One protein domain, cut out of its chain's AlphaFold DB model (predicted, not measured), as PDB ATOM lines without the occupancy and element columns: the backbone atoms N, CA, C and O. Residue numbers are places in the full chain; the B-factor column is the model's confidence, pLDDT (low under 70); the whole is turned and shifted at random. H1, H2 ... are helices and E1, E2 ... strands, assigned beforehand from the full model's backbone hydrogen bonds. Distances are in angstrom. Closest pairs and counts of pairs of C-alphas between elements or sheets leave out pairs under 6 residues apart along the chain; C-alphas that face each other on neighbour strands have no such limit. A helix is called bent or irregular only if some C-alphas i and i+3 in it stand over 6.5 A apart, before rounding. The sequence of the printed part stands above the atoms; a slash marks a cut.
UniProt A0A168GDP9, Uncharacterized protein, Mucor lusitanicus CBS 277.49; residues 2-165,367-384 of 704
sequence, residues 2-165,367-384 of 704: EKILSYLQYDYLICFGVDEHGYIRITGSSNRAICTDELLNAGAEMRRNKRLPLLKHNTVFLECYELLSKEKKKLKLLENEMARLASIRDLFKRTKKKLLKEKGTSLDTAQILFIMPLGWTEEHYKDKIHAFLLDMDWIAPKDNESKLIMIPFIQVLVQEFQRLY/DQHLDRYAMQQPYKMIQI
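What this domain is: This is residues 2 to 165 and 367 to 384 of the 704 residues of an uncharacterized protein of Mucor lusitanicus CBS 277.49 (UniProt A0A168GDP9). A strongly twisted sheet of five strands has the long helix H4 and the helix H5 over one face and the short helix H7 over the other. At one end of the longest axis H3 packs steeply on H4; at the other end H1 meets H8, and H6 packs on H7. The 182 printed residues run H1 E1 E2 E3 H2 H3 H4 E4 H5 E5 H6 H7 H8, eight named helices and five named strands, with a mixed sheet in the order E3 E2 E1 E4 E5. The class is mixed, helices and strands; the whole is compact, with a radius of gyration of the C-alphas of 16.3 A and spans of 49 by 36 by 35 A.

How they stand to each other: H1, residues 2 to 5, touches H8, residues 376 to 384; their closest C-alphas, Ile 4 and Met 381, are 6.2 A apart. E1, residues 12 to 18, E2, residues 24 to 30, and E3, residues 33 to 41, form a meander, each strand the antiparallel neighbour of the one before, in two hairpins; N 15 and O 27, and N 37 and O 28, are within hydrogen-bond range at 2.8 A. H2, residues 42 to 48, and H3, residues 60 to 72, only graze the sheet. H4, residues 79 to 103, touches H3 with residues 81 to 88 alone, opposite ways at a steep tilt of 53 degrees; the closest C-alphas, Cys 64 and Leu 85, are 6.3 A apart. H4 lies over E3, and only just not over E2, on which 2 of its C-alphas fall. E4, residues 110 to 116, is parallel to E1, with N 14 and O 111 at 2.8 A, and to E5, residues 148 to 152, with N 149 and O 112 at 2.8 A. E4, H5, residues 122 to 135, and E5 form a strand-helix-strand unit, two parallel neighbour strands with a helix between, and its crossover is right-handed. H5 is irregular, C-alphas 124 and 127 being 7.5 A apart, and lies over E4 and E5 at a height over the sheet of 9.7 A, on the same face as H4. H6, residues 153 to 164, only grazes the sheet and touches H7, residues 370 to 374, with residues 155 to 160 alone; the closest C-alphas, Val 156 and Tyr 373, are 5.5 A apart. H7 lies over E1 at a height of 6.3 A, on the opposite face to H4 and H5; H8 lies over none of the strands. Every O i to N i+4 pair is within hydrogen-bond range in H2, H3, H4, H6, H7 and H8, and 8 of 10 in H5; H1 is too short for such a pair.

Where its parts are: H1 begins at C-alpha 2 (69.873, -10.910, -19.291). E3 is 21.6 A long and H4 35.9 A, from C-alpha 79 (31.007, 9.066, -8.767). H8 ends at C-alpha 384 (66.348, -21.811, -23.503).

The domain as a whole: The C-alphas farthest apart, Lys 76 and Tyr 165, are 50.0 A apart. Residues 166 to 366 are not printed, and C-alphas 165 and 367 are 15.0 A apart across the cut. The links H2 to H3 and H5 to E5 are long. Confidence is under 70 at residue 32, residues 49 to 59 and residues 367 to 368.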
ATOM      1  N   GLU A   2      70.553 -11.316 -20.543       82.81
ATOM      2  CA  GLU A   2      69.873 -10.910 -19.291       82.81
ATOM      3  C   GLU A   2      68.347 -11.078 -19.336       82.81
ATOM      4  O   GLU A   2      67.784 -11.737 -18.471       82.81
ATOM      5  N   LYS A   3      67.691 -10.604 -20.406       81.75
ATOM      6  CA  LYS A   3      66.240 -10.778 -20.618       81.75
ATOM      7  C   LYS A   3      65.778 -12.242 -20.640       81.75
ATOM      8  O   LYS A   3      64.634 -12.507 -20.322       81.75
ATOM      9  N   ILE A   4      66.623 -13.187 -21.055       78.94
ATOM     10  CA  ILE A   4      66.288 -14.622 -21.061       78.94
ATOM     11  C   ILE A   4      66.481 -15.196 -19.654       78.94
ATOM     12  O   ILE A   4      65.619 -15.905 -19.148       78.94
ATOM     13  N   LEU A   5      67.585 -14.839 -18.994       82.56
ATOM     14  CA  LEU A   5      67.884 -15.292 -17.634       82.56
ATOM     15  C   LEU A   5      66.878 -14.765 -16.605       82.56
ATOM     16  O   LEU A   5      66.580 -15.457 -15.636       82.56
ATOM     17  N   SER A   6      66.281 -13.596 -16.843       88.69
ATOM     18  CA  SER A   6      65.245 -13.034 -15.974       88.69
ATOM     19  C   SER A   6      63.937 -13.841 -15.953       88.69
ATOM     20  O   SER A   6      63.052 -13.539 -15.155       88.69
ATOM     21  N   TYR A   7      63.776 -14.864 -16.798       85.94
ATOM     22  CA  TYR A   7      62.649 -15.800 -16.703       85.94
ATOM     23  C   TYR A   7      62.871 -16.878 -15.633       85.94
ATOM     24  O   TYR A   7      61.903 -17.438 -15.133       85.94
ATOM     25  N   LEU A   8      64.124 -17.161 -15.257       84.56
ATOM     26  CA  LEU A   8      64.466 -18.254 -14.337       84.56
ATOM     27  C   LEU A   8      64.176 -17.958 -12.867       84.56
ATOM     28  O   LEU A   8      64.100 -18.877 -12.061       84.56
ATOM     29  N   GLN A   9      64.024 -16.685 -12.515       89.06
ATOM     30  CA  GLN A   9      63.716 -16.270 -11.144       89.06
ATOM     31  C   GLN A   9      62.271 -16.602 -10.723       89.06
ATOM     32  O   GLN A   9      61.943 -16.491  -9.545       89.06
ATOM     33  N   TYR A  10      61.408 -16.950 -11.681       90.81
ATOM     34  CA  TYR A  10      60.009 -17.275 -11.434       90.81
ATOM     35  C   TYR A  10      59.803 -18.775 -11.567       90.81
ATOM     36  O   TYR A  10      60.260 -19.345 -12.552       90.81
ATOM     37  N   ASP A  11      59.109 -19.408 -10.624       88.31
ATOM     38  CA  ASP A  11      58.818 -20.851 -10.603       88.31
ATOM     39  C   ASP A  11      57.364 -21.191 -10.971       88.31
ATOM     40  O   ASP A  11      57.024 -22.353 -11.218       88.31
ATOM     41  N   TYR A  12      56.515 -20.170 -11.070       91.38
ATOM     42  CA  TYR A  12      55.093 -20.304 -11.355       91.38
ATOM     43  C   TYR A  12      54.637 -19.276 -12.394       91.38
ATOM     44  O   TYR A  12      55.177 -18.175 -12.466       91.38
ATOM     45  N   LEU A  13      53.637 -19.620 -13.199       93.88
ATOM     46  CA  LEU A  13      53.011 -18.753 -14.197       93.88
ATOM     47  C   LEU A  13      51.554 -18.516 -13.798       93.88
ATOM     48  O   LEU A  13      50.823 -19.469 -13.547       93.88
ATOM     49  N   ILE A  14      51.122 -17.260 -13.775       95.50
ATOM     50  CA  ILE A  14      49.728 -16.858 -13.575       95.50
ATOM     51  C   ILE A  14      49.271 -16.162 -14.845       95.50
ATOM     52  O   ILE A  14      49.794 -15.109 -15.191       95.50
ATOM     53  N   CYS A  15      48.294 -16.729 -15.537       95.31
ATOM     54  CA  CYS A  15      47.757 -16.171 -16.765       95.31
ATOM     55  C   CYS A  15      46.412 -15.495 -16.512       95.31
ATOM     56  O   CYS A  15      45.478 -16.121 -16.016       95.31
ATOM     57  N   PHE A  16      46.322 -14.219 -16.877       94.06
ATOM     58  CA  PHE A  16      45.083 -13.466 -16.974       94.06
ATOM     59  C   PHE A  16      44.575 -13.545 -18.408       94.06
ATOM     60  O   PHE A  16      45.176 -12.990 -19.330       94.06
ATOM     61  N   GLY A  17      43.453 -14.233 -18.569       89.88
ATOM     62  CA  GLY A  17      42.690 -14.292 -19.802       89.88
ATOM     63  C   GLY A  17      41.296 -13.707 -19.623       89.88
ATOM     64  O   GLY A  17      40.862 -13.357 -18.519       89.88
ATOM     65  N   VAL A  18      40.583 -13.626 -20.738       84.44
ATOM     66  CA  VAL A  18      39.162 -13.304 -20.772       84.44
ATOM     67  C   VAL A  18      38.446 -14.467 -21.440       84.44
ATOM     68  O   VAL A  18      38.917 -14.948 -22.469       84.44
ATOM     69  N   ASP A  19      37.362 -14.942 -20.833       80.38
ATOM     70  CA  ASP A  19      36.523 -15.976 -21.435       80.38
ATOM     71  C   ASP A  19      35.593 -15.409 -22.523       80.38
ATOM     72  O   ASP A  19      35.549 -14.202 -22.782       80.38
ATOM     73  N   GLU A  20      34.824 -16.288 -23.161       70.56
ATOM     74  CA  GLU A  20      33.891 -15.934 -24.235       70.56
ATOM     75  C   GLU A  20      32.809 -14.922 -23.827       70.56
ATOM     76  O   GLU A  20      32.218 -14.242 -24.666       70.56
ATOM     77  N   HIS A  21      32.539 -14.807 -22.529       73.56
ATOM     78  CA  HIS A  21      31.530 -13.910 -21.985       73.56
ATOM     79  C   HIS A  21      32.123 -12.583 -21.500       73.56
ATOM     80  O   HIS A  21      31.386 -11.725 -21.010       73.56
ATOM     81  N   GLY A  22      33.439 -12.404 -21.612       75.50
ATOM     82  CA  GLY A  22      34.125 -11.216 -21.129       75.50
ATOM     83  C   GLY A  22      34.552 -11.284 -19.660       75.50
ATOM     84  O   GLY A  22      35.060 -10.286 -19.131       75.50
ATOM     85  N   TYR A  23      34.379 -12.418 -18.976       82.25
ATOM     86  CA  TYR A  23      34.808 -12.556 -17.589       82.25
ATOM     87  C   TYR A  23      36.301 -12.839 -17.491       82.25
ATOM     88  O   TYR A  23      36.904 -13.504 -18.330       82.25
ATOM     89  N   ILE A  24      36.902 -12.341 -16.411       84.56
ATOM     90  CA  ILE A  24      38.301 -12.617 -16.105       84.56
ATOM     91  C   ILE A  24      38.438 -14.087 -15.732       84.56
ATOM     92  O   ILE A  24      37.794 -14.572 -14.793       84.56
ATOM     93  N   ARG A  25      39.352 -14.758 -16.420       87.94
ATOM     94  CA  ARG A  25      39.809 -16.093 -16.074       87.94
ATOM     95  C   ARG A  25      41.262 -16.016 -15.645       87.94
ATOM     96  O   ARG A  25      42.084 -15.418 -16.337       87.94
ATOM     97  N   ILE A  26      41.559 -16.589 -14.486       91.94
ATOM     98  CA  ILE A  26      42.919 -16.668 -13.961       91.94
ATOM     99  C   ILE A  26      43.283 -18.132 -13.864       91.94
ATOM    100  O   ILE A  26      42.625 -18.899 -13.157       91.94
ATOM    101  N   THR A  27      44.350 -18.504 -14.550       93.25
ATOM    102  CA  THR A  27      44.885 -19.858 -14.487       93.25
ATOM    103  C   THR A  27      46.340 -19.837 -14.072       93.25
ATOM    104  O   THR A  27      47.042 -18.835 -14.204       93.25
ATOM    105  N   GLY A  28      46.758 -20.932 -13.464       91.31
ATOM    106  CA  GLY A  28      48.072 -21.107 -12.887       91.31
ATOM    107  C   GLY A  28      48.752 -22.282 -13.544       91.31
ATOM    108  O   GLY A  28      48.097 -23.247 -13.929       91.31
ATOM    109  N   SER A  29      50.064 -22.221 -13.680       91.00
ATOM    110  CA  SER A  29      50.830 -23.380 -14.103       91.00
ATOM    111  C   SER A  29      52.238 -23.335 -13.555       91.00
ATOM    112  O   SER A  29      52.825 -22.268 -13.385       91.00
ATOM    113  N   SER A  30      52.797 -24.515 -13.309       85.00
ATOM    114  CA  SER A  30      54.228 -24.636 -13.083       85.00
ATOM    115  C   SER A  30      54.969 -24.195 -14.339       85.00
ATOM    116  O   SER A  30      54.622 -24.564 -15.461       85.00
ATOM    117  N   ASN A  31      56.060 -23.464 -14.162       75.75
ATOM    118  CA  ASN A  31      56.914 -23.066 -15.271       75.75
ATOM    119  C   ASN A  31      57.726 -24.239 -15.886       75.75
ATOM    120  O   ASN A  31      58.584 -24.001 -16.734       75.75
ATOM    121  N   ARG A  32      57.493 -25.490 -15.445       65.56
ATOM    122  CA  ARG A  32      58.185 -26.722 -15.894       65.56
ATOM    123  C   ARG A  32      57.326 -27.704 -16.666       65.56
ATOM    124  O   ARG A  32      57.841 -28.537 -17.404       65.56
ATOM    125  N   ALA A  33      56.029 -27.641 -16.442       75.69
ATOM    126  CA  ALA A  33      55.063 -28.464 -17.122       75.69
ATOM    127  C   ALA A  33      53.838 -27.594 -17.303       75.69
ATOM    128  O   ALA A  33      53.296 -27.095 -16.319       75.69
ATOM    129  N   ILE A  34      53.410 -27.430 -18.552       75.38
ATOM    130  CA  ILE A  34      52.188 -26.696 -18.855       75.38
ATOM    131  C   ILE A  34      51.001 -27.578 -18.442       75.38
ATOM    132  O   ILE A  34      50.419 -28.301 -19.253       75.38
ATOM    133  N   CYS A  35      50.707 -27.540 -17.148       82.50
ATOM    134  CA  CYS A  35      49.540 -28.097 -16.487       82.50
ATOM    135  C   CYS A  35      48.740 -26.905 -15.974       82.50
ATOM    136  O   CYS A  35      49.180 -26.225 -15.047       82.50
ATOM    137  N   THR A  36      47.655 -26.572 -16.663       84.94
ATOM    138  CA  THR A  36      46.836 -25.403 -16.348       84.94
ATOM    139  C   THR A  36      45.855 -25.764 -15.246       84.94
ATOM    140  O   THR A  36      44.940 -26.555 -15.470       84.94
ATOM    141  N   ASP A  37      46.028 -25.156 -14.082       85.94
ATOM    142  CA  ASP A  37      45.059 -25.191 -12.999       85.94
ATOM    143  C   ASP A  37      44.180 -23.945 -13.092       85.94
ATOM    144  O   ASP A  37      44.679 -22.818 -13.088       85.94
ATOM    145  N   GLU A  38      42.860 -24.114 -13.144       88.38
ATOM    146  CA  GLU A  38      41.957 -22.972 -13.019       88.38
ATOM    147  C   GLU A  38      42.010 -22.450 -11.575       88.38
ATOM    148  O   GLU A  38      41.622 -23.132 -10.624       88.38
ATOM    149  N   LEU A  39      42.551 -21.243 -11.403       84.88
ATOM    150  CA  LEU A  39      42.707 -20.600 -10.097       84.88
ATOM    151  C   LEU A  39      41.456 -19.799  -9.742       84.88
ATOM    152  O   LEU A  39      41.033 -19.769  -8.586       84.88
ATOM    153  N   LEU A  40      40.865 -19.140 -10.742       84.56
ATOM    154  CA  LEU A  40      39.630 -18.388 -10.593       84.56
ATOM    155  C   LEU A  40      38.877 -18.262 -11.920       84.56
ATOM    156  O   LEU A  40      39.441 -17.845 -12.932       84.56
ATOM    157  N   ASN A  41      37.565 -18.467 -11.842       83.50
ATOM    158  CA  ASN A  41      36.604 -18.027 -12.844       83.50
ATOM    159  C   ASN A  41      35.746 -16.891 -12.262       83.50
ATOM    160  O   ASN A  41      34.839 -17.136 -11.457       83.50
ATOM    161  N   ALA A  42      36.037 -15.638 -12.632       76.75
ATOM    162  CA  ALA A  42      35.311 -14.485 -12.095       76.75
ATOM    163  C   ALA A  42      33.830 -14.493 -12.508       76.75
ATOM    164  O   ALA A  42      32.987 -14.020 -11.747       76.75
ATOM    165  N   GLY A  43      33.494 -15.079 -13.663       74.31
ATOM    166  CA  GLY A  43      32.114 -15.211 -14.130       74.31
ATOM    167  C   GLY A  43      31.264 -16.061 -13.192       74.31
ATOM    168  O   GLY A  43      30.148 -15.678 -12.836       74.31
ATOM    169  N   ALA A  44      31.816 -17.172 -12.697       78.44
ATOM    170  CA  ALA A  44      31.142 -18.017 -11.715       78.44
ATOM    171  C   ALA A  44      30.883 -17.284 -10.384       78.44
ATOM    172  O   ALA A  44      29.824 -17.459  -9.777       78.44
ATOM    173  N   GLU A  45      31.814 -16.439  -9.931       73.12
ATOM    174  CA  GLU A  45      31.631 -15.644  -8.709       73.12
ATOM    175  C   GLU A  45      30.662 -14.473  -8.903       73.12
ATOM    176  O   GLU A  45      29.832 -14.225  -8.025       73.12
ATOM    177  N   MET A  46      30.709 -13.789 -10.049       71.06
ATOM    178  CA  MET A  46      29.771 -12.711 -10.376       71.06
ATOM    179  C   MET A  46      28.333 -13.227 -10.469       71.06
ATOM    180  O   MET A  46      27.438 -12.617  -9.891       71.06
ATOM    181  N   ARG A  47      28.108 -14.399 -11.082       74.88
ATOM    182  CA  ARG A  47      26.778 -15.040 -11.121       74.88
ATOM    183  C   ARG A  47      26.234 -15.356  -9.722       74.88
ATOM    184  O   ARG A  47      25.026 -15.292  -9.504       74.88
ATOM    185  N   ARG A  48      27.104 -15.677  -8.754       73.56
ATOM    186  CA  ARG A  48      26.709 -15.925  -7.353       73.56
ATOM    187  C   ARG A  48      26.458 -14.627  -6.582       73.56
ATOM    188  O   ARG A  48      25.560 -14.575  -5.743       73.56
ATOM    189  N   ASN A  49      27.217 -13.571  -6.867       64.38
ATOM    190  CA  ASN A  49      27.086 -12.271  -6.215       64.38
ATOM    191  C   ASN A  49      26.126 -11.346  -6.975       64.38
ATOM    192  O   ASN A  49      26.552 -10.438  -7.684       64.38
ATOM    193  N   LYS A  50      24.819 -11.471  -6.697       63.31
ATOM    194  CA  LYS A  50      23.754 -10.568  -7.202       63.31
ATOM    195  C   LYS A  50      23.963  -9.067  -6.899       63.31
ATOM    196  O   LYS A  50      23.169  -8.244  -7.335       63.31
ATOM    197  N   ARG A  51      24.975  -8.706  -6.097       49.59
ATOM    198  CA  ARG A  51      25.281  -7.327  -5.669       49.59
ATOM    199  C   ARG A  51      26.268  -6.589  -6.574       49.59
ATOM    200  O   ARG A  51      26.445  -5.390  -6.382       49.59
ATOM    201  N   LEU A  52      26.926  -7.269  -7.511       51.41
ATOM    202  CA  LEU A  52      27.746  -6.585  -8.509       51.41
ATOM    203  C   LEU A  52      26.817  -6.115  -9.636       51.41
ATOM    204  O   LEU A  52      26.107  -6.956 -10.191       51.41
ATOM    205  N   PRO A  53      26.760  -4.807  -9.956       50.38
ATOM    206  CA  PRO A  53      25.985  -4.343 -11.100       50.38
ATOM    207  C   PRO A  53      26.468  -5.109 -12.331       50.38
ATOM    208  O   PRO A  53      27.669  -5.128 -12.593       50.38
ATOM    209  N   LEU A  54      25.539  -5.787 -13.017       44.78
ATOM    210  CA  LEU A  54      25.805  -6.597 -14.204       44.78
ATOM    211  C   LEU A  54      26.683  -5.789 -15.159       44.78
ATOM    212  O   LEU A  54      26.227  -4.821 -15.773       44.78
ATOM    213  N   LEU A  55      27.959  -6.159 -15.243       48.94
ATOM    214  CA  LEU A  55      28.865  -5.613 -16.234       48.94
ATOM    215  C   LEU A  55      28.374  -6.148 -17.578       48.94
ATOM    216  O   LEU A  55      28.632  -7.292 -17.938       48.94
ATOM    217  N   LYS A  56      27.542  -5.357 -18.261       52.16
ATOM    218  CA  LYS A  56      27.000  -5.686 -19.582       52.16
ATOM    219  C   LYS A  56      28.161  -5.943 -20.530       52.16
ATOM    220  O   LYS A  56      28.858  -4.975 -20.801       52.16
ATOM    221  N   HIS A  57      28.322  -7.186 -21.000       53.28
ATOM    222  CA  HIS A  57      29.097  -7.690 -22.159       53.28
ATOM    223  C   HIS A  57      30.495  -7.106 -22.477       53.28
ATOM    224  O   HIS A  57      31.154  -7.567 -23.404       53.28
ATOM    225  N   ASN A  58      30.982  -6.142 -21.708       54.12
ATOM    226  CA  ASN A  58      32.283  -5.529 -21.816       54.12
ATOM    227  C   ASN A  58      33.183  -6.220 -20.814       54.12
ATOM    228  O   ASN A  58      32.832  -6.404 -19.647       54.12
ATOM    229  N   THR A  59      34.364  -6.597 -21.286       69.19
ATOM    230  CA  THR A  59      35.327  -7.284 -20.444       69.19
ATOM    231  C   THR A  59      35.710  -6.373 -19.276       69.19
ATOM    232  O   THR A  59      35.881  -5.163 -19.449       69.19
ATOM    233  N   VAL A  60      35.859  -6.939 -18.076       78.50
ATOM    234  CA  VAL A  60      36.264  -6.181 -16.873       78.50
ATOM    235  C   VAL A  60      37.541  -5.371 -17.141       78.50
ATOM    236  O   VAL A  60      37.698  -4.263 -16.633       78.50
ATOM    237  N   PHE A  61      38.439  -5.895 -17.980       78.75
ATOM    238  CA  PHE A  61      39.653  -5.202 -18.406       78.75
ATOM    239  C   PHE A  61      39.395  -4.014 -19.325       78.75
ATOM    240  O   PHE A  61      40.062  -2.995 -19.165       78.75
ATOM    241  N   LEU A  62      38.449  -4.117 -20.261       80.06
ATOM    242  CA  LEU A  62      38.089  -3.002 -21.133       80.06
ATOM    243  C   LEU A  62      37.481  -1.862 -20.313       80.06
ATOM    244  O   LEU A  62      37.895  -0.718 -20.468       80.06
ATOM    245  N   GLU A  63      36.579  -2.172 -19.378       85.44
ATOM    246  CA  GLU A  63      36.008  -1.153 -18.493       85.44
ATOM    247  C   GLU A  63      37.061  -0.571 -17.541       85.44
ATOM    248  O   GLU A  63      37.165   0.648 -17.421       85.44
ATOM    249  N   CYS A  64      37.895  -1.410 -16.918       84.94
ATOM    250  CA  CYS A  64      39.013  -0.944 -16.095       84.94
ATOM    251  C   CYS A  64      39.912   0.016 -16.889       84.94
ATOM    252  O   CYS A  64      40.248   1.101 -16.420       84.94
ATOM    253  N   TYR A  65      40.238  -0.337 -18.131       82.69
ATOM    254  CA  TYR A  65      41.051   0.493 -19.005       82.69
ATOM    255  C   TYR A  65      40.375   1.813 -19.398       82.69
ATOM    256  O   TYR A  65      41.035   2.857 -19.380       82.69
ATOM    257  N   GLU A  66      39.087   1.789 -19.765       85.06
ATOM    258  CA  GLU A  66      38.301   2.997 -20.055       85.06
ATOM    259  C   GLU A  66      38.377   3.967 -18.869       85.06
ATOM    260  O   GLU A  66      38.670   5.152 -19.045       85.06
ATOM    261  N   LEU A  67      38.188   3.444 -17.655       86.06
ATOM    262  CA  LEU A  67      38.214   4.208 -16.411       86.06
ATOM    263  C   LEU A  67      39.612   4.773 -16.109       86.06
ATOM    264  O   LEU A  67      39.755   5.982 -15.909       86.06
ATOM    265  N   LEU A  68      40.659   3.943 -16.179       82.88
ATOM    266  CA  LEU A  68      42.051   4.367 -15.962       82.88
ATOM    267  C   LEU A  68      42.515   5.405 -17.000       82.88
ATOM    268  O   LEU A  68      43.288   6.318 -16.701       82.88
ATOM    269  N   SER A  69      42.032   5.297 -18.240       82.00
ATOM    270  CA  SER A  69      42.371   6.244 -19.307       82.00
ATOM    271  C   SER A  69      41.714   7.614 -19.109       82.00
ATOM    272  O   SER A  69      42.311   8.627 -19.487       82.00
ATOM    273  N   LYS A  70      40.520   7.668 -18.504       84.25
ATOM    274  CA  LYS A  70      39.844   8.923 -18.131       84.25
ATOM    275  C   LYS A  70      40.520   9.607 -16.941       84.25
ATOM    276  O   LYS A  70      40.719  10.820 -16.988       84.25
ATOM    277  N   GLU A  71      40.953   8.834 -15.943       77.12
ATOM    278  CA  GLU A  71      41.650   9.336 -14.747       77.12
ATOM    279  C   GLU A  71      42.903  10.152 -15.115       77.12
ATOM    280  O   GLU A  71      43.075  11.293 -14.678       77.12
ATOM    281  N   LYS A  72      43.740   9.627 -16.023       74.19
ATOM    282  CA  LYS A  72      44.981  10.293 -16.465       74.19
ATOM    283  C   LYS A  72      44.731  11.615 -17.199       74.19
ATOM    284  O   LYS A  72      45.551  12.529 -17.114       74.19
ATOM    285  N   LYS A  73      43.598  11.748 -17.898       79.44
ATOM    286  CA  LYS A  73      43.210  12.988 -18.593       79.44
ATOM    287  C   LYS A  73      42.715  14.081 -17.634       79.44
ATOM    288  O   LYS A  73      42.294  15.133 -18.104       79.44
ATOM    289  N   LYS A  74      42.757  13.851 -16.309       73.25
ATOM    290  CA  LYS A  74      42.185  14.730 -15.272       73.25
ATOM    291  C   LYS A  74      40.710  15.063 -15.521       73.25
ATOM    292  O   LYS A  74      40.202  16.066 -15.022       73.25
ATOM    293  N   LEU A  75      40.014  14.223 -16.286       71.56
ATOM    294  CA  LEU A  75      38.566  14.284 -16.369       71.56
ATOM    295  C   LEU A  75      38.053  13.816 -15.012       71.56
ATOM    296  O   LEU A  75      38.473  12.767 -14.523       71.56
ATOM    297  N   LYS A  76      37.189  14.613 -14.376       77.19
ATOM    298  CA  LYS A  76      36.516  14.174 -13.153       77.19
ATOM    299  C   LYS A  76      35.688  12.944 -13.515       77.19
ATOM    300  O   LYS A  76      34.666  13.080 -14.182       77.19
ATOM    301  N   LEU A  77      36.172  11.766 -13.117       80.00
ATOM    302  CA  LEU A  77      35.396  10.534 -13.167       80.00
ATOM    303  C   LEU A  77      34.095  10.788 -12.413       80.00
ATOM    304  O   LEU A  77      34.103  11.370 -11.323       80.00
ATOM    305  N   LEU A  78      32.979  10.379 -13.002       85.81
ATOM    306  CA  LEU A  78      31.699  10.451 -12.307       85.81
ATOM    307  C   LEU A  78      31.764   9.553 -11.061       85.81
ATOM    308  O   LEU A  78      32.460   8.537 -11.062       85.81
ATOM    309  N   GLU A  79      31.023   9.878 -10.000       86.56
ATOM    310  CA  GLU A  79      31.007   9.066  -8.767       86.56
ATOM    311  C   GLU A  79      30.705   7.585  -9.059       86.56
ATOM    312  O   GLU A  79      31.346   6.686  -8.514       86.56
ATOM    313  N   ASN A  80      29.812   7.332 -10.020       86.38
ATOM    314  CA  ASN A  80      29.489   5.990 -10.503       86.38
ATOM    315  C   ASN A  80      30.683   5.276 -11.157       86.38
ATOM    316  O   ASN A  80      30.841   4.071 -10.996       86.38
ATOM    317  N   GLU A  81      31.522   5.994 -11.900       88.19
ATOM    318  CA  GLU A  81      32.716   5.444 -12.550       88.19
ATOM    319  C   GLU A  81      33.805   5.113 -11.520       88.19
ATOM    320  O   GLU A  81      34.409   4.041 -11.578       88.19
ATOM    321  N   MET A  82      33.988   5.981 -10.520       87.44
ATOM    322  CA  MET A  82      34.877   5.728  -9.380       87.44
ATOM    323  C   MET A  82      34.434   4.504  -8.575       87.44
ATOM    324  O   MET A  82      35.264   3.663  -8.229       87.44
ATOM    325  N   ALA A  83      33.130   4.369  -8.314       88.81
ATOM    326  CA  ALA A  83      32.573   3.217  -7.610       88.81
ATOM    327  C   ALA A  83      32.816   1.904  -8.376       88.81
ATOM    328  O   ALA A  83      33.174   0.891  -7.770       88.81
ATOM    329  N   ARG A  84      32.698   1.920  -9.712       87.81
ATOM    330  CA  ARG A  84      33.019   0.755 -10.553       87.81
ATOM    331  C   ARG A  84      34.502   0.413 -10.519       87.81
ATOM    332  O   ARG A  84      34.835  -0.743 -10.276       87.81
ATOM    333  N   LEU A  85      35.389   1.397 -10.685       89.50
ATOM    334  CA  LEU A  85      36.834   1.165 -10.598       89.50
ATOM    335  C   LEU A  85      37.222   0.600  -9.223       89.50
ATOM    336  O   LEU A  85      37.994  -0.353  -9.143       89.50
ATOM    337  N   ALA A  86      36.643   1.131  -8.142       90.56
ATOM    338  CA  ALA A  86      36.834   0.610  -6.790       90.56
ATOM    339  C   ALA A  86      36.345  -0.844  -6.652       90.56
ATOM    340  O   ALA A  86      37.034  -1.662  -6.046       90.56
ATOM    341  N   SER A  87      35.208  -1.192  -7.261       88.62
ATOM    342  CA  SER A  87      34.697  -2.567  -7.285       88.62
ATOM    343  C   SER A  87      35.616  -3.525  -8.054       88.62
ATOM    344  O   SER A  87      35.805  -4.663  -7.624       88.62
ATOM    345  N   ILE A  88      36.202  -3.084  -9.173       88.88
ATOM    346  CA  ILE A  88      37.184  -3.876  -9.932       88.88
ATOM    347  C   ILE A  88      38.450  -4.074  -9.091       88.88
ATOM    348  O   ILE A  88      38.930  -5.197  -8.954       88.88
ATOM    349  N   ARG A  89      38.965  -3.012  -8.464       92.19
ATOM    350  CA  ARG A  89      40.120  -3.087  -7.558       92.19
ATOM    351  C   ARG A  89      39.885  -4.078  -6.412       92.19
ATOM    352  O   ARG A  89      40.725  -4.931  -6.131       92.19
ATOM    353  N   ASP A  90      38.722  -4.001  -5.774       91.19
ATOM    354  CA  ASP A  90      38.339  -4.912  -4.696       91.19
ATOM    355  C   ASP A  90      38.233  -6.374  -5.166       91.19
ATOM    356  O   ASP A  90      38.698  -7.279  -4.468       91.19
ATOM    357  N   LEU A  91      37.706  -6.618  -6.373       87.56
ATOM    358  CA  LEU A  91      37.714  -7.950  -6.986       87.56
ATOM    359  C   LEU A  91      39.147  -8.493  -7.093       87.56
ATOM    360  O   LEU A  91      39.414  -9.588  -6.607       87.56
ATOM    361  N   PHE A  92      40.093  -7.721  -7.639       91.19
ATOM    362  CA  PHE A  92      41.496  -8.146  -7.762       91.19
ATOM    363  C   PHE A  92      42.160  -8.414  -6.406       91.19
ATOM    364  O   PHE A  92      42.901  -9.391  -6.272       91.19
ATOM    365  N   LYS A  93      41.877  -7.597  -5.384       93.69
ATOM    366  CA  LYS A  93      42.401  -7.797  -4.021       93.69
ATOM    367  C   LYS A  93      41.848  -9.067  -3.371       93.69
ATOM    368  O   LYS A  93      42.613  -9.842  -2.788       93.69
ATOM    369  N   ARG A  94      40.540  -9.321  -3.490       90.75
ATOM    370  CA  ARG A  94      39.905 -10.550  -2.978       90.75
ATOM    371  C   ARG A  94      40.437 -11.792  -3.681       90.75
ATOM    372  O   ARG A  94      40.798 -12.757  -3.010       90.75
ATOM    373  N   THR A  95      40.561 -11.728  -5.000       87.31
ATOM    374  CA  THR A  95      41.137 -12.787  -5.828       87.31
ATOM    375  C   THR A  95      42.565 -13.122  -5.419       87.31
ATOM    376  O   THR A  95      42.866 -14.286  -5.168       87.31
ATOM    377  N   LYS A  96      43.429 -12.111  -5.257       93.06
ATOM    378  CA  LYS A  96      44.796 -12.296  -4.753       93.06
ATOM    379  C   LYS A  96      44.801 -13.000  -3.394       93.06
ATOM    380  O   LYS A  96      45.514 -13.981  -3.210       93.06
ATOM    381  N   LYS A  97      43.986 -12.537  -2.439       92.81
ATOM    382  CA  LYS A  97      43.907 -13.143  -1.098       92.81
ATOM    383  C   LYS A  97      43.467 -14.610  -1.153       92.81
ATOM    384  O   LYS A  97      44.004 -15.433  -0.415       92.81
ATOM    385  N   LYS A  98      42.495 -14.928  -2.010       88.56
ATOM    386  CA  LYS A  98      42.002 -16.293  -2.216       88.56
ATOM    387  C   LYS A  98      43.088 -17.192  -2.802       88.56
ATOM    388  O   LYS A  98      43.344 -18.251  -2.241       88.56
ATOM    389  N   LEU A  99      43.776 -16.722  -3.843       86.69
ATOM    390  CA  LEU A  99      44.894 -17.426  -4.469       86.69
ATOM    391  C   LEU A  99      45.973 -17.798  -3.441       86.69
ATOM    392  O   LEU A  99      46.331 -18.968  -3.317       86.69
ATOM    393  N   LEU A 100      46.438 -16.811  -2.665       90.38
ATOM    394  CA  LEU A 100      47.460 -17.007  -1.632       90.38
ATOM    395  C   LEU A 100      47.015 -18.030  -0.577       90.38
ATOM    396  O   LEU A 100      47.812 -18.857  -0.141       90.38
ATOM    397  N   LYS A 101      45.738 -17.991  -0.176       91.88
ATOM    398  CA  LYS A 101      45.183 -18.876   0.856       91.88
ATOM    399  C   LYS A 101      44.984 -20.313   0.370       91.88
ATOM    400  O   LYS A 101      45.278 -21.240   1.113       91.88
ATOM    401  N   GLU A 102      44.421 -20.499  -0.821       88.38
ATOM    402  CA  GLU A 102      43.990 -21.816  -1.309       88.38
ATOM    403  C   GLU A 102      45.115 -22.596  -1.987       88.38
ATOM    404  O   GLU A 102      45.136 -23.822  -1.915       88.38
ATOM    405  N   LYS A 103      46.043 -21.902  -2.653       83.50
ATOM    406  CA  LYS A 103      47.081 -22.541  -3.472       83.50
ATOM    407  C   LYS A 103      48.475 -22.443  -2.867       83.50
ATOM    408  O   LYS A 103      49.376 -23.130  -3.332       83.50
ATOM    409  N   GLY A 104      48.667 -21.594  -1.852       87.25
ATOM    410  CA  GLY A 104      49.980 -21.363  -1.241       87.25
ATOM    411  C   GLY A 104      51.020 -20.793  -2.214       87.25
ATOM    412  O   GLY A 104      52.208 -20.795  -1.913       87.25
ATOM    413  N   THR A 105      50.592 -20.326  -3.389       82.69
ATOM    414  CA  THR A 105      51.474 -19.797  -4.429       82.69
ATOM    415  C   THR A 105      52.008 -18.442  -3.990       82.69
ATOM    416  O   THR A 105      51.231 -17.502  -3.837       82.69
ATOM    417  N   SER A 106      53.322 -18.313  -3.806       90.50
ATOM    418  CA  SER A 106      53.927 -17.004  -3.560       90.50
ATOM    419  C   SER A 106      53.841 -16.156  -4.826       90.50
ATOM    420  O   SER A 106      54.318 -16.556  -5.886       90.50
ATOM    421  N   LEU A 107      53.250 -14.964  -4.727       92.88
ATOM    422  CA  LEU A 107      53.248 -14.036  -5.855       92.88
ATOM    423  C   LEU A 107      54.646 -13.514  -6.163       92.88
ATOM    424  O   LEU A 107      54.891 -13.182  -7.313       92.88
ATOM    425  N   ASP A 108      55.568 -13.492  -5.198       91.94
ATOM    426  CA  ASP A 108      56.936 -13.008  -5.410       91.94
ATOM    427  C   ASP A 108      57.688 -13.875  -6.432       91.94
ATOM    428  O   ASP A 108      58.432 -13.348  -7.260       91.94
ATOM    429  N   THR A 109      57.416 -15.183  -6.450       91.69
ATOM    430  CA  THR A 109      58.038 -16.151  -7.368       91.69
ATOM    431  C   THR A 109      57.183 -16.452  -8.603       91.69
ATOM    432  O   THR A 109      57.616 -17.179  -9.493       91.69
ATOM    433  N   ALA A 110      55.991 -15.862  -8.718       94.56
ATOM    434  CA  ALA A 110      55.121 -16.052  -9.874       94.56
ATOM    435  C   ALA A 110      55.372 -15.004 -10.970       94.56
ATOM    436  O   ALA A 110      55.511 -13.816 -10.692       94.56
ATOM    437  N   GLN A 111      55.367 -15.422 -12.229       95.38
ATOM    438  CA  GLN A 111      55.319 -14.546 -13.394       95.38
ATOM    439  C   GLN A 111      53.865 -14.332 -13.812       95.38
ATOM    440  O   GLN A 111      53.073 -15.273 -13.819       95.38
ATOM    441  N   ILE A 112      53.510 -13.111 -14.190       96.50
ATOM    442  CA  ILE A 112      52.171 -12.750 -14.638       96.50
ATOM    443  C   ILE A 112      52.158 -12.646 -16.160       96.50
ATOM    444  O   ILE A 112      52.893 -11.865 -16.759       96.50
ATOM    445  N   LEU A 113      51.287 -13.425 -16.787       96.25
ATOM    446  CA  LEU A 113      50.991 -13.376 -18.210       96.25
ATOM    447  C   LEU A 113      49.650 -12.679 -18.395       96.25
ATOM    448  O   LEU A 113      48.683 -12.997 -17.707       96.25
ATOM    449  N   PHE A 114      49.579 -11.747 -19.332       94.88
ATOM    450  CA  PHE A 114      48.353 -11.033 -19.653       94.88
ATOM    451  C   PHE A 114      48.028 -11.223 -21.128       94.88
ATOM    452  O   PHE A 114      48.727 -10.683 -21.989       94.88
ATOM    453  N   ILE A 115      46.969 -11.977 -21.427       93.19
ATOM    454  CA  ILE A 115      46.484 -12.128 -22.800       93.19
ATOM    455  C   ILE A 115      45.790 -10.822 -23.185       93.19
ATOM    456  O   ILE A 115      44.685 -10.520 -22.736       93.19
ATOM    457  N   MET A 116      46.465 -10.019 -24.003       90.38
ATOM    458  CA  MET A 116      45.950  -8.743 -24.478       90.38
ATOM    459  C   MET A 116      44.736  -8.970 -25.373       90.38
ATOM    460  O   MET A 116      44.870  -9.735 -26.323       90.38
ATOM    461  N   PRO A 117      43.605  -8.277 -25.152       85.75
ATOM    462  CA  PRO A 117      42.486  -8.277 -26.083       85.75
ATOM    463  C   PRO A 117      42.907  -7.921 -27.511       85.75
ATOM    464  O   PRO A 117      43.852  -7.162 -27.742       85.75
ATOM    465  N   LEU A 118      42.180  -8.444 -28.493       80.94
ATOM    466  CA  LEU A 118      42.468  -8.165 -29.893       80.94
ATOM    467  C   LEU A 118      42.351  -6.655 -30.191       80.94
ATOM    468  O   LEU A 118      41.370  -6.009 -29.824       80.94
ATOM    469  N   GLY A 119      43.362  -6.103 -30.867       80.31
ATOM    470  CA  GLY A 119      43.483  -4.668 -31.155       80.31
ATOM    471  C   GLY A 119      44.261  -3.875 -30.099       80.31
ATOM    472  O   GLY A 119      44.582  -2.711 -30.335       80.31
ATOM    473  N   TRP A 120      44.607  -4.482 -28.959       85.50
ATOM    474  CA  TRP A 120      45.528  -3.874 -28.001       85.50
ATOM    475  C   TRP A 120      46.979  -4.065 -28.451       85.50
ATOM    476  O   TRP A 120      47.342  -5.093 -29.023       85.50
ATOM    477  N   THR A 121      47.816  -3.069 -28.170       87.56
ATOM    478  CA  THR A 121      49.258  -3.089 -28.450       87.56
ATOM    479  C   THR A 121      50.053  -2.859 -27.169       87.56
ATOM    480  O   THR A 121      49.628  -2.120 -26.281       87.56
ATOM    481  N   GLU A 122      51.229  -3.469 -27.057       88.75
ATOM    482  CA  GLU A 122      52.052  -3.343 -25.849       88.75
ATOM    483  C   GLU A 122      52.364  -1.868 -25.527       88.75
ATOM    484  O   GLU A 122      52.172  -1.436 -24.392       88.75
ATOM    485  N   GLU A 123      52.702  -1.071 -26.547       89.00
ATOM    486  CA  GLU A 123      53.023   0.362 -26.440       89.00
ATOM    487  C   GLU A 123      51.927   1.199 -25.766       89.00
ATOM    488  O   GLU A 123      52.218   2.155 -25.052       89.00
ATOM    489  N   HIS A 124      50.657   0.861 -25.990       86.50
ATOM    490  CA  HIS A 124      49.536   1.670 -25.505       86.50
ATOM    491  C   HIS A 124      49.011   1.202 -24.144       86.50
ATOM    492  O   HIS A 124      48.415   1.994 -23.402       86.50
ATOM    493  N   TYR A 125      49.195  -0.083 -23.824       88.69
ATOM    494  CA  TYR A 125      48.487  -0.733 -22.720       88.69
ATOM    495  C   TYR A 125      49.403  -1.248 -21.606       88.69
ATOM    496  O   TYR A 125      48.953  -1.293 -20.459       88.69
ATOM    497  N   LYS A 126      50.671  -1.584 -21.884       92.06
ATOM    498  CA  LYS A 126      51.568  -2.213 -20.898       92.06
ATOM    499  C   LYS A 126      51.736  -1.378 -19.635       92.06
ATOM    500  O   LYS A 126      51.467  -1.882 -18.551       92.06
ATOM    501  N   ASP A 127      52.084  -0.100 -19.764       92.19
ATOM    502  CA  ASP A 127      52.336   0.771 -18.607       92.19
ATOM    503  C   ASP A 127      51.101   0.939 -17.717       92.19
ATOM    504  O   ASP A 127      51.206   1.036 -16.497       92.19
ATOM    505  N   LYS A 128      49.909   0.951 -18.321       91.12
ATOM    506  CA  LYS A 128      48.643   1.097 -17.595       91.12
ATOM    507  C   LYS A 128      48.286  -0.174 -16.836       91.12
ATOM    508  O   LYS A 128      47.897  -0.088 -15.676       91.12
ATOM    509  N   ILE A 129      48.437  -1.337 -17.473       92.56
ATOM    510  CA  ILE A 129      48.226  -2.628 -16.810       92.56
ATOM    511  C   ILE A 129      49.270  -2.832 -15.714       92.56
ATOM    512  O   ILE A 129      48.914  -3.228 -14.610       92.56
ATOM    513  N   HIS A 130      50.528  -2.477 -15.971       94.06
ATOM    514  CA  HIS A 130      51.586  -2.510 -14.969       94.06
ATOM    515  C   HIS A 130      51.253  -1.617 -13.766       94.06
ATOM    516  O   HIS A 130      51.271  -2.091 -12.634       94.06
ATOM    517  N   ALA A 131      50.875  -0.354 -13.993       94.12
ATOM    518  CA  ALA A 131      50.480   0.562 -12.923       94.12
ATOM    519  C   ALA A 131      49.261   0.058 -12.133       94.12
ATOM    520  O   ALA A 131      49.233   0.169 -10.910       94.12
ATOM    521  N   PHE A 132      48.273  -0.534 -12.810       94.25
ATOM    522  CA  PHE A 132      47.113  -1.135 -12.155       94.25
ATOM    523  C   PHE A 132      47.497  -2.342 -11.286       94.25
ATOM    524  O   PHE A 132      47.057  -2.445 -10.143       94.25
ATOM    525  N   LEU A 133      48.336  -3.248 -11.794       95.50
ATOM    526  CA  LEU A 133      48.803  -4.411 -11.035       95.50
ATOM    527  C   LEU A 133      49.712  -4.012  -9.866       95.50
ATOM    528  O   LEU A 133      49.663  -4.669  -8.827       95.50
ATOM    529  N   LEU A 134      50.473  -2.924 -10.004       95.94
ATOM    530  CA  LEU A 134      51.247  -2.315  -8.922       95.94
ATOM    531  C   LEU A 134      50.326  -1.768  -7.818       95.94
ATOM    532  O   LEU A 134      50.516  -2.091  -6.653       95.94
ATOM    533  N   ASP A 135      49.290  -1.002  -8.182       95.25
ATOM    534  CA  ASP A 135      48.285  -0.458  -7.246       95.25
ATOM    535  C   ASP A 135      47.539  -1.573  -6.488       95.25
ATOM    536  O   ASP A 135      47.158  -1.426  -5.326       95.25
ATOM    537  N   MET A 136      47.345  -2.726  -7.135       95.88
ATOM    538  CA  MET A 136      46.703  -3.907  -6.550       95.88
ATOM    539  C   MET A 136      47.675  -4.865  -5.839       95.88
ATOM    540  O   MET A 136      47.261  -5.955  -5.429       95.88
ATOM    541  N   ASP A 137      48.947  -4.484  -5.692       96.25
ATOM    542  CA  ASP A 137      50.028  -5.275  -5.097       96.25
ATOM    543  C   ASP A 137      50.259  -6.645  -5.778       96.25
ATOM    544  O   ASP A 137      50.778  -7.574  -5.157       96.25
ATOM    545  N   TRP A 138      49.836  -6.846  -7.026       95.94
ATOM    546  CA  TRP A 138      50.134  -8.080  -7.774       95.94
ATOM    547  C   TRP A 138      51.589  -8.133  -8.241       95.94
ATOM    548  O   TRP A 138      52.131  -9.216  -8.448       95.94
ATOM    549  N   ILE A 139      52.197  -6.960  -8.399       96.88
ATOM    550  CA  ILE A 139      53.590  -6.739  -8.779       96.88
ATOM    551  C   ILE A 139      54.185  -5.756  -7.769       96.88
ATOM    552  O   ILE A 139      53.484  -4.854  -7.309       96.88
ATOM    553  N   ALA A 140      55.458  -5.920  -7.419       96.31
ATOM    554  CA  ALA A 140      56.194  -4.998  -6.563       96.31
ATOM    555  C   ALA A 140      57.032  -4.002  -7.392       96.31
ATOM    556  O   ALA A 140      57.508  -4.350  -8.470       96.31
ATOM    557  N   PRO A 141      57.336  -2.791  -6.877       96.12
ATOM    558  CA  PRO A 141      58.172  -1.815  -7.592       96.12
ATOM    559  C   PRO A 141      59.585  -2.310  -7.949       96.12
ATOM    560  O   PRO A 141      60.222  -1.759  -8.839       96.12
ATOM    561  N   LYS A 142      60.089  -3.312  -7.216       95.19
ATOM    562  CA  LYS A 142      61.406  -3.936  -7.420       95.19
ATOM    563  C   LYS A 142      61.392  -5.069  -8.451       95.19
ATOM    564  O   LYS A 142      62.459  -5.578  -8.789       95.19
ATOM    565  N   ASP A 143      60.210  -5.511  -8.871       94.06
ATOM    566  CA  ASP A 143      60.087  -6.600  -9.829       94.06
ATOM    567  C   ASP A 143      60.579  -6.130 -11.198       94.06
ATOM    568  O   ASP A 143      60.435  -4.967 -11.576       94.06
ATOM    569  N   ASN A 144      61.193  -7.038 -11.949       91.56
ATOM    570  CA  ASN A 144      61.718  -6.690 -13.261       91.56
ATOM    571  C   ASN A 144      60.651  -6.764 -14.357       91.56
ATOM    572  O   ASN A 144      59.561  -7.299 -14.171       91.56
ATOM    573  N   GLU A 145      60.998  -6.282 -15.550       88.81
ATOM    574  CA  GLU A 145      60.080  -6.266 -16.693       88.81
ATOM    575  C   GLU A 145      59.571  -7.652 -17.100       88.81
ATOM    576  O   GLU A 145      58.484  -7.752 -17.662       88.81
ATOM    577  N   SER A 146      60.315  -8.733 -16.822       89.62
ATOM    578  CA  SER A 146      59.821 -10.084 -17.101       89.62
ATOM    579  C   SER A 146      58.745 -10.527 -16.116       89.62
ATOM    580  O   SER A 146      58.140 -11.560 -16.368       89.62
ATOM    581  N   LYS A 147      58.456  -9.788 -15.037       95.06
ATOM    582  CA  LYS A 147      57.342 -10.092 -14.125       95.06
ATOM    583  C   LYS A 147      55.998 -10.081 -14.831       95.06
ATOM    584  O   LYS A 147      55.166 -10.927 -14.531       95.06
ATOM    585  N   LEU A 148      55.800  -9.132 -15.744       95.88
ATOM    586  CA  LEU A 148      54.574  -8.964 -16.512       95.88
ATOM    587  C   LEU A 148      54.865  -9.151 -17.997       95.88
ATOM    588  O   LEU A 148      55.515  -8.316 -18.625       95.88
ATOM    589  N   ILE A 149      54.330 -10.222 -18.572       94.25
ATOM    590  CA  ILE A 149      54.439 -10.508 -19.999       94.25
ATOM    591  C   ILE A 149      53.095 -10.235 -20.657       94.25
ATOM    592  O   ILE A 149      52.094 -10.885 -20.359       94.25
ATOM    593  N   MET A 150      53.096  -9.288 -21.590       94.25
ATOM    594  CA  MET A 150      51.946  -8.991 -22.434       94.25
ATOM    595  C   MET A 150      51.960  -9.947 -23.630       94.25
ATOM    596  O   MET A 150      52.910  -9.945 -24.408       94.25
ATOM    597  N   ILE A 151      50.921 -10.765 -23.780       92.38
ATOM    598  CA  ILE A 151      50.825 -11.763 -24.850       92.38
ATOM    599  C   ILE A 151      49.725 -11.326 -25.818       92.38
ATOM    600  O   ILE A 151      48.563 -11.255 -25.413       92.38
ATOM    601  N   PRO A 152      50.040 -11.018 -27.088       91.50
ATOM    602  CA  PRO A 152      49.025 -10.675 -28.077       91.50
ATOM    603  C   PRO A 152      48.005 -11.805 -28.257       91.50
ATOM    604  O   PRO A 152      48.395 -12.953 -28.467       91.50
ATOM    605  N   PHE A 153      46.705 -11.484 -28.271       89.12
ATOM    606  CA  PHE A 153      45.638 -12.464 -28.528       89.12
ATOM    607  C   PHE A 153      45.910 -13.340 -29.756       89.12
ATOM    608  O   PHE A 153      45.753 -14.555 -29.725       89.12
ATOM    609  N   ILE A 154      46.372 -12.710 -30.838       88.25
ATOM    610  CA  ILE A 154      46.628 -13.379 -32.112       88.25
ATOM    611  C   ILE A 154      47.717 -14.453 -32.005       88.25
ATOM    612  O   ILE A 154      47.652 -15.459 -32.699       88.25
ATOM    613  N   GLN A 155      48.679 -14.282 -31.095       89.25
ATOM    614  CA  GLN A 155      49.705 -15.285 -30.815       89.25
ATOM    615  C   GLN A 155      49.120 -16.528 -30.155       89.25
ATOM    616  O   GLN A 155      49.450 -17.641 -30.556       89.25
ATOM    617  N   VAL A 156      48.238 -16.334 -29.179       89.44
ATOM    618  CA  VAL A 156      47.537 -17.421 -28.491       89.44
ATOM    619  C   VAL A 156      46.653 -18.188 -29.474       89.44
ATOM    620  O   VAL A 156      46.736 -19.411 -29.556       89.44
ATOM    621  N   LEU A 157      45.884 -17.454 -30.282       86.06
ATOM    622  CA  LEU A 157      44.966 -18.010 -31.272       86.06
ATOM    623  C   LEU A 157      45.687 -18.849 -32.339       86.06
ATOM    624  O   LEU A 157      45.234 -19.928 -32.704       86.06
ATOM    625  N   VAL A 158      46.830 -18.381 -32.845       84.44
ATOM    626  CA  VAL A 158      47.584 -19.150 -33.843       84.44
ATOM    627  C   VAL A 158      48.124 -20.453 -33.264       84.44
ATOM    628  O   VAL A 158      48.068 -21.481 -33.933       84.44
ATOM    629  N   GLN A 159      48.637 -20.432 -32.035       84.19
ATOM    630  CA  GLN A 159      49.141 -21.645 -31.387       84.19
ATOM    631  C   GLN A 159      48.027 -22.671 -31.152       84.19
ATOM    632  O   GLN A 159      48.250 -23.875 -31.288       84.19
ATOM    633  N   GLU A 160      46.821 -22.198 -30.845       84.44
ATOM    634  CA  GLU A 160      45.627 -23.031 -30.777       84.44
ATOM    635  C   GLU A 160      45.300 -23.657 -32.136       84.44
ATOM    636  O   GLU A 160      45.148 -24.877 -32.227       84.44
ATOM    637  N   PHE A 161      45.296 -22.867 -33.215       79.69
ATOM    638  CA  PHE A 161      45.082 -23.388 -34.567       79.69
ATOM    639  C   PHE A 161      46.153 -24.397 -34.989       79.69
ATOM    640  O   PHE A 161      45.814 -25.449 -35.524       79.69
ATOM    641  N   GLN A 162      47.430 -24.146 -34.702       78.75
ATOM    642  CA  GLN A 162      48.504 -25.106 -34.984       78.75
ATOM    643  C   GLN A 162      48.276 -26.453 -34.287       78.75
ATOM    644  O   GLN A 162      48.615 -27.496 -34.842       78.75
ATOM    645  N   ARG A 163      47.678 -26.452 -33.087       79.19
ATOM    646  CA  ARG A 163      47.301 -27.692 -32.397       79.19
ATOM    647  C   ARG A 163      46.112 -28.374 -33.070       79.19
ATOM    648  O   ARG A 163      46.131 -29.590 -33.214       79.19
ATOM    649  N   LEU A 164      45.073 -27.615 -33.414       76.94
ATOM    650  CA  LEU A 164      43.844 -28.165 -33.990       76.94
ATOM    651  C   LEU A 164      44.061 -28.746 -35.395       76.94
ATOM    652  O   LEU A 164      43.385 -29.700 -35.762       76.94
ATOM    653  N   TYR A 165      45.011 -28.203 -36.158       70.94
ATOM    654  CA  TYR A 165      45.216 -28.531 -37.571       70.94
ATOM    655  C   TYR A 165      46.522 -29.291 -37.862       70.94
ATOM    656  O   TYR A 165      47.020 -29.253 -38.990       70.94
ATOM    657  N   ASP A 367      37.056 -21.822 -26.117       60.50
ATOM    658  CA  ASP A 367      38.096 -22.759 -25.690       60.50
ATOM    659  C   ASP A 367      38.662 -22.384 -24.311       60.50
ATOM    660  O   ASP A 367      39.248 -21.320 -24.089       60.50
ATOM    661  N   GLN A 368      38.526 -23.306 -23.361       67.75
ATOM    662  CA  GLN A 368      39.009 -23.203 -21.983       67.75
ATOM    663  C   GLN A 368      40.542 -23.345 -21.881       67.75
ATOM    664  O   GLN A 368      41.068 -23.660 -20.808       67.75
ATOM    665  N   HIS A 369      41.288 -23.140 -22.967       81.50
ATOM    666  CA  HIS A 369      42.692 -23.555 -23.062       81.50
ATOM    667  C   HIS A 369      43.655 -22.485 -23.585       81.50
ATOM    668  O   HIS A 369      44.840 -22.755 -23.767       81.50
ATOM    669  N   LEU A 370      43.193 -21.257 -23.784       86.25
ATOM    670  CA  LEU A 370      43.994 -20.127 -24.282       86.25
ATOM    671  C   LEU A 370      45.212 -19.832 -23.431       86.25
ATOM    672  O   LEU A 370      46.320 -19.587 -23.902       86.25
ATOM    673  N   ASP A 371      44.991 -19.906 -22.135       88.44
ATOM    674  CA  ASP A 371      46.003 -19.755 -21.125       88.44
ATOM    675  C   ASP A 371      47.132 -20.778 -21.272       88.44
ATOM    676  O   ASP A 371      48.299 -20.421 -21.109       88.44
ATOM    677  N   ARG A 372      46.814 -22.008 -21.693       88.50
ATOM    678  CA  ARG A 372      47.807 -23.048 -21.975       88.50
ATOM    679  C   ARG A 372      48.770 -22.619 -23.076       88.50
ATOM    680  O   ARG A 372      49.972 -22.854 -22.958       88.50
ATOM    681  N   TYR A 373      48.258 -22.007 -24.144       88.56
ATOM    682  CA  TYR A 373      49.086 -21.536 -25.258       88.56
ATOM    683  C   TYR A 373      49.873 -20.288 -24.864       88.56
ATOM    684  O   TYR A 373      51.084 -20.230 -25.062       88.56
ATOM    685  N   ALA A 374      49.233 -19.347 -24.170       89.56
ATOM    686  CA  ALA A 374      49.907 -18.179 -23.612       89.56
ATOM    687  C   ALA A 374      51.129 -18.571 -22.747       89.56
ATOM    688  O   ALA A 374      52.206 -17.987 -22.867       89.56
ATOM    689  N   MET A 375      51.019 -19.636 -21.946       90.44
ATOM    690  CA  MET A 375      52.117 -20.153 -21.121       90.44
ATOM    691  C   MET A 375      53.258 -20.822 -21.908       90.44
ATOM    692  O   MET A 375      54.358 -20.969 -21.370       90.44
ATOM    693  N   GLN A 376      53.064 -21.191 -23.181       85.12
ATOM    694  CA  GLN A 376      54.105 -21.860 -23.974       85.12
ATOM    695  C   GLN A 376      55.333 -20.985 -24.215       85.12
ATOM    696  O   GLN A 376      56.451 -21.499 -24.232       85.12
ATOM    697  N   GLN A 377      55.151 -19.681 -24.432       84.31
ATOM    698  CA  GLN A 377      56.276 -18.790 -24.713       84.31
ATOM    699  C   GLN A 377      57.209 -18.652 -23.497       84.31
ATOM    700  O   GLN A 377      58.398 -18.941 -23.655       84.31
ATOM    701  N   PRO A 378      56.730 -18.278 -22.293       84.00
ATOM    702  CA  PRO A 378      57.568 -18.248 -21.094       84.00
ATOM    703  C   PRO A 378      58.221 -19.592 -20.786       84.00
ATOM    704  O   PRO A 378      59.416 -19.642 -20.507       84.00
ATOM    705  N   TYR A 379      57.465 -20.686 -20.922       83.44
ATOM    706  CA  TYR A 379      57.978 -22.040 -20.738       83.44
ATOM    707  C   TYR A 379      59.195 -22.323 -21.634       83.44
ATOM    708  O   TYR A 379      60.247 -22.755 -21.164       83.44
ATOM    709  N   LYS A 380      59.099 -21.990 -22.926       78.62
ATOM    710  CA  LYS A 380      60.212 -22.126 -23.876       78.62
ATOM    711  C   LYS A 380      61.378 -21.194 -23.543       78.62
ATOM    712  O   LYS A 380      62.527 -21.610 -23.652       78.62
ATOM    713  N   MET A 381      61.115 -19.955 -23.119       80.44
ATOM    714  CA  MET A 381      62.181 -19.034 -22.700       80.44
ATOM    715  C   MET A 381      62.975 -19.597 -21.518       80.44
ATOM    716  O   MET A 381      64.197 -19.494 -21.506       80.44
ATOM    717  N   ILE A 382      62.301 -20.256 -20.576       77.56
ATOM    718  CA  ILE A 382      62.927 -20.937 -19.437       77.56
ATOM    719  C   ILE A 382      63.763 -22.128 -19.902       77.56
ATOM    720  O   ILE A 382      64.910 -22.262 -19.482       77.56
ATOM    721  N   GLN A 383      63.246 -22.954 -20.817       71.12
ATOM    722  CA  GLN A 383      64.020 -24.051 -21.413       71.12
ATOM    723  C   GLN A 383      65.302 -23.542 -22.087       71.12
ATOM    724  O   GLN A 383      66.382 -24.092 -21.870       71.12
ATOM    725  N   ILE A 384      65.201 -22.453 -22.851       71.56
ATOM    726  CA  ILE A 384      66.348 -21.811 -23.503       71.56
ATOM    727  C   ILE A 384      67.321 -21.257 -22.456       71.56
ATOM    728  O   ILE A 384      68.527 -21.472 -22.567       71.56
TER     729      ILE A 384